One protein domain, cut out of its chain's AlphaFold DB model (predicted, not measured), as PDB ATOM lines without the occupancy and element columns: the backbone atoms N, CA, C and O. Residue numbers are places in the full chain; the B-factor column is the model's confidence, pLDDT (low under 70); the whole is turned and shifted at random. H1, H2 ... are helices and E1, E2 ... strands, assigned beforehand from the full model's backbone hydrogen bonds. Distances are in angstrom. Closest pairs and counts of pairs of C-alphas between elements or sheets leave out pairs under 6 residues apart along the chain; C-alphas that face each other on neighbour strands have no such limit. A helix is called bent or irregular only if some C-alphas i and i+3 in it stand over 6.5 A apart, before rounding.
ATOM      1  N   SER A 190      28.255 154.749   3.609       91.06
ATOM      2  CA  SER A 190      28.140 153.360   4.044       91.06
ATOM      3  C   SER A 190      28.619 153.205   5.490       91.06
ATOM      4  O   SER A 190      29.439 153.981   5.984       91.06
ATOM      5  N   THR A 191      28.109 152.194   6.187       89.00
ATOM      6  CA  THR A 191      28.547 151.834   7.543       89.00
ATOM      7  C   THR A 191      29.316 150.526   7.485       89.00
ATOM      8  O   THR A 191      28.834 149.567   6.884       89.00
ATOM      9  N   ILE A 192      30.487 150.458   8.117       84.94
ATOM     10  CA  ILE A 192      31.251 149.213   8.228       84.94
ATOM     11  C   ILE A 192      31.067 148.661   9.639       84.94
ATOM     12  O   ILE A 192      31.285 149.356  10.629       84.94
ATOM     13  N   VAL A 193      30.637 147.404   9.728       83.69
ATOM     14  CA  VAL A 193      30.425 146.701  10.996       83.69
ATOM     15  C   VAL A 193      31.334 145.483  11.027       83.69
ATOM     16  O   VAL A 193      31.206 144.601  10.178       83.69
ATOM     17  N   ALA A 194      32.242 145.420  11.998       80.94
ATOM     18  CA  ALA A 194      33.050 144.229  12.220       80.94
ATOM     19  C   ALA A 194      32.189 143.044  12.692       80.94
ATOM     20  O   ALA A 194      31.200 143.206  13.409       80.94
ATOM     21  N   THR A 195      32.575 141.839  12.288       79.38
ATOM     22  CA  THR A 195      31.961 140.569  12.687       79.38
ATOM     23  C   THR A 195      33.048 139.571  13.077       79.38
ATOM     24  O   THR A 195      34.218 139.754  12.752       79.38
ATOM     25  N   GLU A 196      32.669 138.468  13.727       74.38
ATOM     26  CA  GLU A 196      33.609 137.389  14.088       74.38
ATOM     27  C   GLU A 196      34.348 136.794  12.872       74.38
ATOM     28  O   GLU A 196      35.443 136.258  13.005       74.38
ATOM     29  N   SER A 197      33.751 136.887  11.681       73.69
ATOM     30  CA  SER A 197      34.283 136.349  10.425       73.69
ATOM     31  C   SER A 197      34.862 137.412   9.483       73.69
ATOM     32  O   SER A 197      35.321 137.071   8.387       73.69
ATOM     33  N   GLY A 198      34.847 138.688   9.885       77.12
ATOM     34  CA  GLY A 198      35.409 139.788   9.112       77.12
ATOM     35  C   GLY A 198      34.673 141.111   9.283       77.12
ATOM     36  O   GLY A 198      34.628 141.668  10.377       77.12
ATOM     37  N   ALA A 199      34.147 141.660   8.189       78.06
ATOM     38  CA  ALA A 199      33.401 142.913   8.205       78.06
ATOM     39  C   ALA A 199      32.227 142.885   7.221       78.06
ATOM     40  O   ALA A 199      32.297 142.279   6.152       78.06
ATOM     41  N   VAL A 200      31.152 143.583   7.571       83.31
ATOM     42  CA  VAL A 200      29.981 143.787   6.719       83.31
ATOM     43  C   VAL A 200      29.837 145.275   6.460       83.31
ATOM     44  O   VAL A 200      29.645 146.057   7.393       83.31
ATOM     45  N   VAL A 201      29.889 145.667   5.190       85.38
ATOM     46  CA  VAL A 201      29.509 147.020   4.780       85.38
ATOM     47  C   VAL A 201      28.010 147.041   4.531       85.38
ATOM     48  O   VAL A 201      27.509 146.231   3.752       85.38
ATOM     49  N   ARG A 202      27.310 147.958   5.193       88.75
ATOM     50  CA  ARG A 202      25.872 148.199   5.053       88.75
ATOM     51  C   ARG A 202      25.636 149.561   4.437       88.75
ATOM     52  O   ARG A 202      26.330 150.520   4.783       88.75
ATOM     53  N   GLY A 203      24.624 149.653   3.587       88.81
ATOM     54  CA  GLY A 203      24.315 150.902   2.918       88.81
ATOM     55  C   GLY A 203      25.288 151.207   1.791       88.81
ATOM     56  O   GLY A 203      26.501 151.102   1.948       88.81
ATOM     57  N   VAL A 204      24.769 151.608   0.636       88.81
ATOM     58  CA  VAL A 204      25.605 151.982  -0.513       88.81
ATOM     59  C   VAL A 204      25.175 153.343  -1.034       88.81
ATOM     60  O   VAL A 204      24.032 153.470  -1.471       88.81
ATOM     61  N   PRO A 205      26.033 154.376  -0.992       91.00
ATOM     62  CA  PRO A 205      25.667 155.670  -1.545       91.00
ATOM     63  C   PRO A 205      25.199 155.548  -3.008       91.00
ATOM     64  O   PRO A 205      25.730 154.730  -3.762       91.00
ATOM     65  N   PRO A 206      24.182 156.317  -3.421       86.62
ATOM     66  CA  PRO A 206      23.422 156.109  -4.655       86.62
ATOM     67  C   PRO A 206      24.248 156.151  -5.947       86.62
ATOM     68  O   PRO A 206      23.830 155.556  -6.951       86.62
ATOM     69  N   ARG A 207      25.402 156.830  -5.946       86.81
ATOM     70  CA  ARG A 207      26.303 156.914  -7.108       86.81
ATOM     71  C   ARG A 207      27.563 156.065  -6.969       86.81
ATOM     72  O   ARG A 207      28.416 156.098  -7.854       86.81
ATOM     73  N   ILE A 208      27.678 155.283  -5.900       87.19
ATOM     74  CA  ILE A 208      28.793 154.364  -5.677       87.19
ATOM     75  C   ILE A 208      28.310 152.945  -5.965       87.19
ATOM     76  O   ILE A 208      27.257 152.534  -5.490       87.19
ATOM     77  N   SER A 209      29.058 152.176  -6.758       86.19
ATOM     78  CA  SER A 209      28.720 150.764  -6.949       86.19
ATOM     79  C   SER A 209      29.121 149.911  -5.745       86.19
ATOM     80  O   SER A 209      30.182 150.145  -5.154       86.19
ATOM     81  N   PRO A 210      28.349 148.860  -5.420       84.81
ATOM     82  CA  PRO A 210      28.768 147.830  -4.475       84.81
ATOM     83  C   PRO A 210      30.161 147.263  -4.796       84.81
ATOM     84  O   PRO A 210      30.972 147.081  -3.887       84.81
ATOM     85  N   ARG A 211      30.500 147.094  -6.085       84.38
ATOM     86  CA  ARG A 211      31.852 146.702  -6.517       84.38
ATOM     87  C   ARG A 211      32.932 147.715  -6.120       84.38
ATOM     88  O   ARG A 211      33.978 147.313  -5.627       84.38
ATOM     89  N   THR A 212      32.671 149.016  -6.271       86.25
ATOM     90  CA  THR A 212      33.603 150.073  -5.829       86.25
ATOM     91  C   THR A 212      33.831 150.012  -4.318       86.25
ATOM     92  O   THR A 212      34.952 150.214  -3.851       86.25
ATOM     93  N   ILE A 213      32.788 149.694  -3.545       83.31
ATOM     94  CA  ILE A 213      32.899 149.492  -2.097       83.31
ATOM     95  C   ILE A 213      33.747 148.272  -1.767       83.31
ATOM     96  O   ILE A 213      34.650 148.382  -0.938       83.31
ATOM     97  N   ALA A 214      33.499 147.142  -2.427       80.56
ATOM     98  CA  ALA A 214      34.311 145.944  -2.256       80.56
ATOM     99  C   ALA A 214      35.793 146.243  -2.549       80.56
ATOM    100  O   ALA A 214      36.649 146.008  -1.695       80.56
ATOM    101  N   ASP A 215      36.090 146.868  -3.691       82.75
ATOM    102  CA  ASP A 215      37.455 147.242  -4.074       82.75
ATOM    103  C   ASP A 215      38.115 148.174  -3.044       82.75
ATOM    104  O   ASP A 215      39.286 147.995  -2.697       82.75
ATOM    105  N   TYR A 216      37.375 149.165  -2.534       83.38
ATOM    106  CA  TYR A 216      37.866 150.085  -1.510       83.38
ATOM    107  C   TYR A 216      38.214 149.360  -0.209       83.38
ATOM    108  O   TYR A 216      39.313 149.552   0.318       83.38
ATOM    109  N   VAL A 217      37.313 148.519   0.305       77.19
ATOM    110  CA  VAL A 217      37.532 147.802   1.569       77.19
ATOM    111  C   VAL A 217      38.656 146.779   1.414       77.19
ATOM    112  O   VAL A 217      39.560 146.741   2.250       77.19
ATOM    113  N   GLY A 218      38.679 146.026   0.312       77.06
ATOM    114  CA  GLY A 218      39.745 145.064   0.031       77.06
ATOM    115  C   GLY A 218      41.131 145.714  -0.004       77.06
ATOM    116  O   GLY A 218      42.076 145.200   0.597       77.06
ATOM    117  N   ARG A 219      41.254 146.899  -0.625       79.94
ATOM    118  CA  ARG A 219      42.512 147.667  -0.652       79.94
ATOM    119  C   ARG A 219      42.871 148.281   0.699       79.94
ATOM    120  O   ARG A 219      44.037 148.243   1.076       79.94
ATOM    121  N   THR A 220      41.896 148.854   1.399       78.50
ATOM    122  CA  THR A 220      42.125 149.598   2.650       78.50
ATOM    123  C   THR A 220      42.532 148.669   3.789       78.50
ATOM    124  O   THR A 220      43.460 148.977   4.530       78.50
ATOM    125  N   TYR A 221      41.887 147.506   3.888       72.31
ATOM    126  CA  TYR A 221      42.100 146.559   4.985       72.31
ATOM    127  C   TYR A 221      42.970 145.355   4.589       72.31
ATOM    128  O   TYR A 221      43.231 144.478   5.413       72.31
ATOM    129  N   LEU A 222      43.457 145.318   3.340       70.62
ATOM    130  CA  LEU A 222      44.243 144.210   2.779       70.62
ATOM    131  C   LEU A 222      43.524 142.860   2.938       70.62
ATOM    132  O   LEU A 222      44.139 141.855   3.314       70.62
ATOM    133  N   LEU A 223      42.213 142.863   2.693       68.00
ATOM    134  CA  LEU A 223      41.342 141.702   2.835       68.00
ATOM    135  C   LEU A 223      40.968 141.163   1.450       68.00
ATOM    136  O   LEU A 223      40.622 141.951   0.567       68.00
ATOM    137  N   PRO A 224      41.006 139.839   1.228       66.44
ATOM    138  CA  PRO A 224      40.395 139.260   0.045       66.44
ATOM    139  C   PRO A 224      38.874 139.445   0.139       66.44
ATOM    140  O   PRO A 224      38.211 138.850   0.983       66.44
ATOM    141  N   THR A 225      38.300 140.282  -0.722       61.94
ATOM    142  CA  THR A 225      36.843 140.384  -0.860       61.94
ATOM    143  C   THR A 225      36.304 139.136  -1.534       61.94
ATOM    144  O   THR A 225      36.699 138.816  -2.655       61.94
ATOM    145  N   THR A 226      35.419 138.427  -0.845       59.88
ATOM    146  CA  THR A 226      34.983 137.082  -1.240       59.88
ATOM    147  C   THR A 226      33.525 137.006  -1.659       59.88
ATOM    148  O   THR A 226      33.208 136.123  -2.448       59.88
ATOM    149  N   ASP A 227      32.640 137.882  -1.163       67.00
ATOM    150  CA  ASP A 227      31.212 137.778  -1.484       67.00
ATOM    151  C   ASP A 227      30.456 139.115  -1.381       67.00
ATOM    152  O   ASP A 227      30.709 139.948  -0.509       67.00
ATOM    153  N   MET A 228      29.488 139.316  -2.271       64.25
ATOM    154  CA  MET A 228      28.654 140.511  -2.335       64.25
ATOM    155  C   MET A 228      27.194 140.095  -2.463       64.25
ATOM    156  O   MET A 228      26.783 139.526  -3.473       64.25
ATOM    157  N   THR A 229      26.393 140.412  -1.448       66.19
ATOM    158  CA  THR A 229      24.967 140.088  -1.441       66.19
ATOM    159  C   THR A 229      24.153 141.368  -1.592       66.19
ATOM    160  O   THR A 229      24.116 142.222  -0.706       66.19
ATOM    161  N   VAL A 230      23.468 141.501  -2.725       59.81
ATOM    162  CA  VAL A 230      22.599 142.646  -3.014       59.81
ATOM    163  C   VAL A 230      21.146 142.211  -2.807       59.81
ATOM    164  O   VAL A 230      20.615 141.438  -3.602       59.81
ATOM    165  N   GLY A 231      20.524 142.659  -1.712       60.59
ATOM    166  CA  GLY A 231      19.126 142.377  -1.359       60.59
ATOM    167  C   GLY A 231      18.323 143.654  -1.085       60.59
ATOM    168  O   GLY A 231      18.575 144.684  -1.702       60.59
ATOM    169  N   SER A 232      17.365 143.603  -0.150       55.47
ATOM    170  CA  SER A 232      16.673 144.799   0.379       55.47
ATOM    171  C   SER A 232      17.571 145.679   1.257       55.47
ATOM    172  O   SER A 232      17.275 146.846   1.469       55.47
ATOM    173  N   ASP A 233      18.672 145.115   1.742       65.00
ATOM    174  CA  ASP A 233      19.788 145.803   2.376       65.00
ATOM    175  C   ASP A 233      21.030 145.430   1.562       65.00
ATOM    176  O   ASP A 233      21.272 144.241   1.305       65.00
ATOM    177  N   VAL A 234      21.774 146.424   1.078       67.31
ATOM    178  CA  VAL A 234      22.980 146.143   0.298       67.31
ATOM    179  C   VAL A 234      24.099 145.812   1.270       67.31
ATOM    180  O   VAL A 234      24.554 146.674   2.025       67.31
ATOM    181  N   ARG A 235      24.540 144.549   1.243       74.81
ATOM    182  CA  ARG A 235      25.584 144.036   2.128       74.81
ATOM    183  C   ARG A 235      26.786 143.576   1.327       74.81
ATOM    184  O   ARG A 235      26.706 142.654   0.516       74.81
ATOM    185  N   VAL A 236      27.928 144.188   1.600       71.81
ATOM    186  CA  VAL A 236      29.213 143.701   1.091       71.81
ATOM    187  C   VAL A 236      29.895 142.953   2.226       71.81
ATOM    188  O   VAL A 236      30.257 143.564   3.234       71.81
ATOM    189  N   ASN A 237      30.027 141.633   2.086       72.12
ATOM    190  CA  ASN A 237      30.673 140.790   3.086       72.12
ATOM    191  C   ASN A 237      32.164 140.691   2.757       72.12
ATOM    192  O   ASN A 237      32.563 140.218   1.693       72.12
ATOM    193  N   VAL A 238      33.003 141.117   3.690       67.94
ATOM    194  CA  VAL A 238      34.453 141.039   3.547       67.94
ATOM    195  C   VAL A 238      34.971 140.016   4.537       67.94
ATOM    196  O   VAL A 238      34.887 140.210   5.749       67.94
ATOM    197  N   TRP A 239      35.467 138.900   4.009       67.75
ATOM    198  CA  TRP A 239      35.974 137.803   4.818       67.75
ATOM    199  C   TRP A 239      37.426 138.039   5.219       67.75
ATOM    200  O   TRP A 239      38.246 138.500   4.418       67.75
ATOM    201  N   VAL A 240      37.751 137.682   6.460       63.31
ATOM    202  CA  VAL A 240      39.120 137.748   6.971       63.31
ATOM    203  C   VAL A 240      39.642 136.340   7.238       63.31
ATOM    204  O   VAL A 240      39.029 135.602   8.009       63.31
ATOM    205  N   PRO A 241      40.777 135.947   6.630       61.72
ATOM    206  CA  PRO A 241      41.369 134.649   6.898       61.72
ATOM    207  C   PRO A 241      41.778 134.511   8.374       61.72
ATOM    208  O   PRO A 241      42.396 135.431   8.922       61.72
ATOM    209  N   PRO A 242      41.527 133.349   9.005       57.44
ATOM    210  CA  PRO A 242      41.812 133.128  10.425       57.44
ATOM    211  C   PRO A 242      43.306 133.227  10.778       57.44
ATOM    212  O   PRO A 242      43.648 133.534  11.914       57.44
ATOM    213  N   GLU A 243      44.213 133.024   9.818       57.25
ATOM    214  CA  GLU A 243      45.661 132.953  10.072       57.25
ATOM    215  C   GLU A 243      46.379 134.323  10.115       57.25
ATOM    216  O   GLU A 243      47.595 134.378  10.281       57.25
ATOM    217  N   GLY A 244      45.656 135.448  10.011       55.88
ATOM    218  CA  GLY A 244      46.262 136.792  10.074       55.88
ATOM    219  C   GLY A 244      45.330 137.940  10.489       55.88
ATOM    220  O   GLY A 244      45.658 139.100  10.231       55.88
ATOM    221  N   GLY A 245      44.166 137.628  11.073       55.12
ATOM    222  CA  GLY A 245      42.999 138.521  11.095       55.12
ATOM    223  C   GLY A 245      42.915 139.577  12.203       55.12
ATOM    224  O   GLY A 245      42.422 140.672  11.941       55.12
ATOM    225  N   ASP A 246      43.423 139.310  13.408       57.09
ATOM    226  CA  ASP A 246      43.080 140.131  14.588       57.09
ATOM    227  C   ASP A 246      43.638 141.564  14.540       57.09
ATOM    228  O   ASP A 246      42.945 142.531  14.840       57.09
ATOM    229  N   SER A 247      44.886 141.742  14.094       63.53
ATOM    230  CA  SER A 247      45.520 143.075  14.083       63.53
ATOM    231  C   SER A 247      45.014 144.001  12.970       63.53
ATOM    232  O   SER A 247      45.112 145.219  13.098       63.53
ATOM    233  N   ARG A 248      44.467 143.444  11.879       63.88
ATOM    234  CA  ARG A 248      43.966 144.221  10.727       63.88
ATOM    235  C   ARG A 248      42.522 144.672  10.898       63.88
ATOM    236  O   ARG A 248      42.130 145.674  10.307       63.88
ATOM    237  N   LEU A 249      41.753 143.939  11.702       64.62
ATOM    238  CA  LEU A 249      40.389 144.298  12.079       64.62
ATOM    239  C   LEU A 249      40.331 145.165  13.337       64.62
ATOM    240  O   LEU A 249      39.292 145.767  13.571       64.62
ATOM    241  N   ALA A 250      41.413 145.275  14.115       66.25
ATOM    242  CA  ALA A 250      41.437 146.075  15.342       66.25
ATOM    243  C   ALA A 250      40.848 147.499  15.177       66.25
ATOM    244  O   ALA A 250      39.986 147.855  15.977       66.25
ATOM    245  N   PRO A 251      41.148 148.267  14.103       64.31
ATOM    246  CA  PRO A 251      40.519 149.577  13.889       64.31
ATOM    247  C   PRO A 251      38.999 149.523  13.646       64.31
ATOM    248  O   PRO A 251      38.290 150.459  13.991       64.31
ATOM    249  N   LEU A 252      38.494 148.428  13.063       64.12
ATOM    250  CA  LEU A 252      37.064 148.188  12.816       64.12
ATOM    251  C   LEU A 252      36.338 147.608  14.040       64.12
ATOM    252  O   LEU A 252      35.117 147.693  14.132       64.12
ATOM    253  N   LEU A 253      37.069 146.972  14.958       60.81
ATOM    254  CA  LEU A 253      36.534 146.400  16.197       60.81
ATOM    255  C   LEU A 253      36.412 147.454  17.310       60.81
ATOM    256  O   LEU A 253      35.591 147.297  18.211       60.81
ATOM    257  N   GLU A 254      37.189 148.538  17.235       60.19
ATOM    258  CA  GLU A 254      37.152 149.660  18.184       60.19
ATOM    259  C   GLU A 254      35.977 150.637  17.948       60.19
ATOM    260  O   GLU A 254      35.725 151.509  18.783       60.19
ATOM    261  N   GLY A 255      35.206 150.477  16.864       59.31
ATOM    262  CA  GLY A 255      33.986 151.247  16.612       59.31
ATOM    263  C   GLY A 255      33.378 151.009  15.227       59.31
ATOM    264  O   GLY A 255      33.973 150.373  14.366       59.31
ATOM    265  N   THR A 256      32.176 151.538  14.987       59.69
ATOM    266  CA  THR A 256      31.625 151.646  13.625       59.69
ATOM    267  C   THR A 256      32.424 152.681  12.847       59.69
ATOM    268  O   THR A 256      32.267 153.878  13.098       59.69
ATOM    269  N   ASP A 257      33.259 152.228  11.913       70.12
ATOM    270  CA  ASP A 257      33.921 153.130  10.977       70.12
ATOM    271  C   ASP A 257      32.962 153.508   9.844       70.12
ATOM    272  O   ASP A 257      32.148 152.706   9.358       70.12
ATOM    273  N   GLU A 258      33.047 154.763   9.426       71.06
ATOM    274  CA  GLU A 258      32.290 155.236   8.280       71.06
ATOM    275  C   GLU A 258      33.014 154.799   7.013       71.06
ATOM    276  O   GLU A 258      34.191 155.096   6.812       71.06
ATOM    277  N   GLY A 259      32.297 154.086   6.150       78.62
ATOM    278  CA  GLY A 259      32.847 153.601   4.898       78.62
ATOM    279  C   GLY A 259      32.951 154.698   3.840       78.62
ATOM    280  O   GLY A 259      33.214 155.869   4.118       78.62
ATOM    281  N   LEU A 260      32.762 154.310   2.581       86.19
ATOM    282  CA  LEU A 260      32.759 155.266   1.480       86.19
ATOM    283  C   LEU A 260      31.624 156.274   1.647       86.19
ATOM    284  O   LEU A 260      30.496 155.918   1.996       86.19
ATOM    285  N   ARG A 261      31.949 157.534   1.356       90.56
ATOM    286  CA  ARG A 261      31.036 158.667   1.465       90.56
ATOM    287  C   ARG A 261      30.862 159.336   0.115       90.56
ATOM    288  O   ARG A 261      31.814 159.455  -0.655       90.56
ATOM    289  N   GLU A 262      29.653 159.805  -0.130       91.06
ATOM    290  CA  GLU A 262      29.284 160.642  -1.259       91.06
ATOM    291  C   GLU A 262      28.686 161.942  -0.720       91.06
ATOM    292  O   GLU A 262      27.757 161.900   0.085       91.06
ATOM    293  N   ARG A 263      29.192 163.087  -1.187       92.75
ATOM    294  CA  ARG A 263      28.554 164.385  -0.948       92.75
ATOM    295  C   ARG A 263      27.584 164.704  -2.071       92.75
ATOM    296  O   ARG A 263      27.952 164.651  -3.245       92.75
TER     297      ARG A 263
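This is residues 190 to 263 of the 301 residues of an uncharacterized protein of Rhodococcus sp. PBTS 1 (UniProt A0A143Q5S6). A strongly twisted sheet of five strands curls round one helix, H1, and a short, irregular second helix, H2, packs on the same face over E1 and E2. The sheet's other face is bare of helices, which gives two layers, a sheet with its helices on one face. The 74 printed residues include five named strands and two named helices, in the order E1, E2, H1, E3, E4, H2, E5; the sheet runs E3, E4, E2, E1, E5, all antiparallel, and the class is mixed, helices and strands. The whole is compact, with a radius of gyration of the C-alphas of 11.5 A, and elongated, spanning 35 by 22 by 21 A.

E1, residues 190 to 195, and E2, residues 198 to 202, form a hairpin at 152 degrees, with N 193 and O 200 2.9 A apart, within hydrogen-bond range. H1, residues 210 to 221, is on the sheet. E3, residues 225 to 230, is an edge strand and forms a hairpin with E4, residues 234 to 239, at 162 degrees, with N 229 and O 235 at 3.0 A. E4 is also the antiparallel neighbour of E2, with N 238 and O 199 at 2.8 A. E2, H1 and E3 make a split strand-helix-strand unit, two strands running the same way with a helix between them in the chain and E4 between them in the sheet; its crossover is right-handed. The closest C-alphas of H1 and E4 are those of Ala 214 and Val 236, 6.5 A apart. H2, residues 246 to 253, is over E2 and E1, its height over the sheet 8.9 A, and runs slantwise to the strands, at 53 degrees to E1 on the local plane. H1 and H2 are close but not clearly touching, with C-alphas 221 and 248 closest at 6.5 A, at a steep tilt of 56 degrees, opposite ways. E5, residues 257 to 263, is the other edge strand, antiparallel to E1, with N 259 and O 190 at 2.9 A. Every O i to N i+4 pair is within hydrogen-bond range in H1, and 2 of 4 in H2.

E1 begins at C-alpha 190 (28.140, 153.360, 4.044) and is 15.9 A long; E2 measures 13.3 A. H1 runs 16.4 A from C-alpha 210 (28.768, 147.830, -4.475). E3 is 14.6 A and E4 16.1 A. H2 measures 9.2 A and is irregular, with C-alphas 248 and 251 7.1 A apart. E5 spans 17.3 A and ends at C-alpha 263 (28.554, 164.385, -0.948).

The C-alphas of Glu 243 and Arg 263 are the two farthest apart, at 37.4 A. The printed part has no cut and no long link. Mean pLDDT of the printed part is 73.7; residues 223 to 234 and 238 to 256 are under 70.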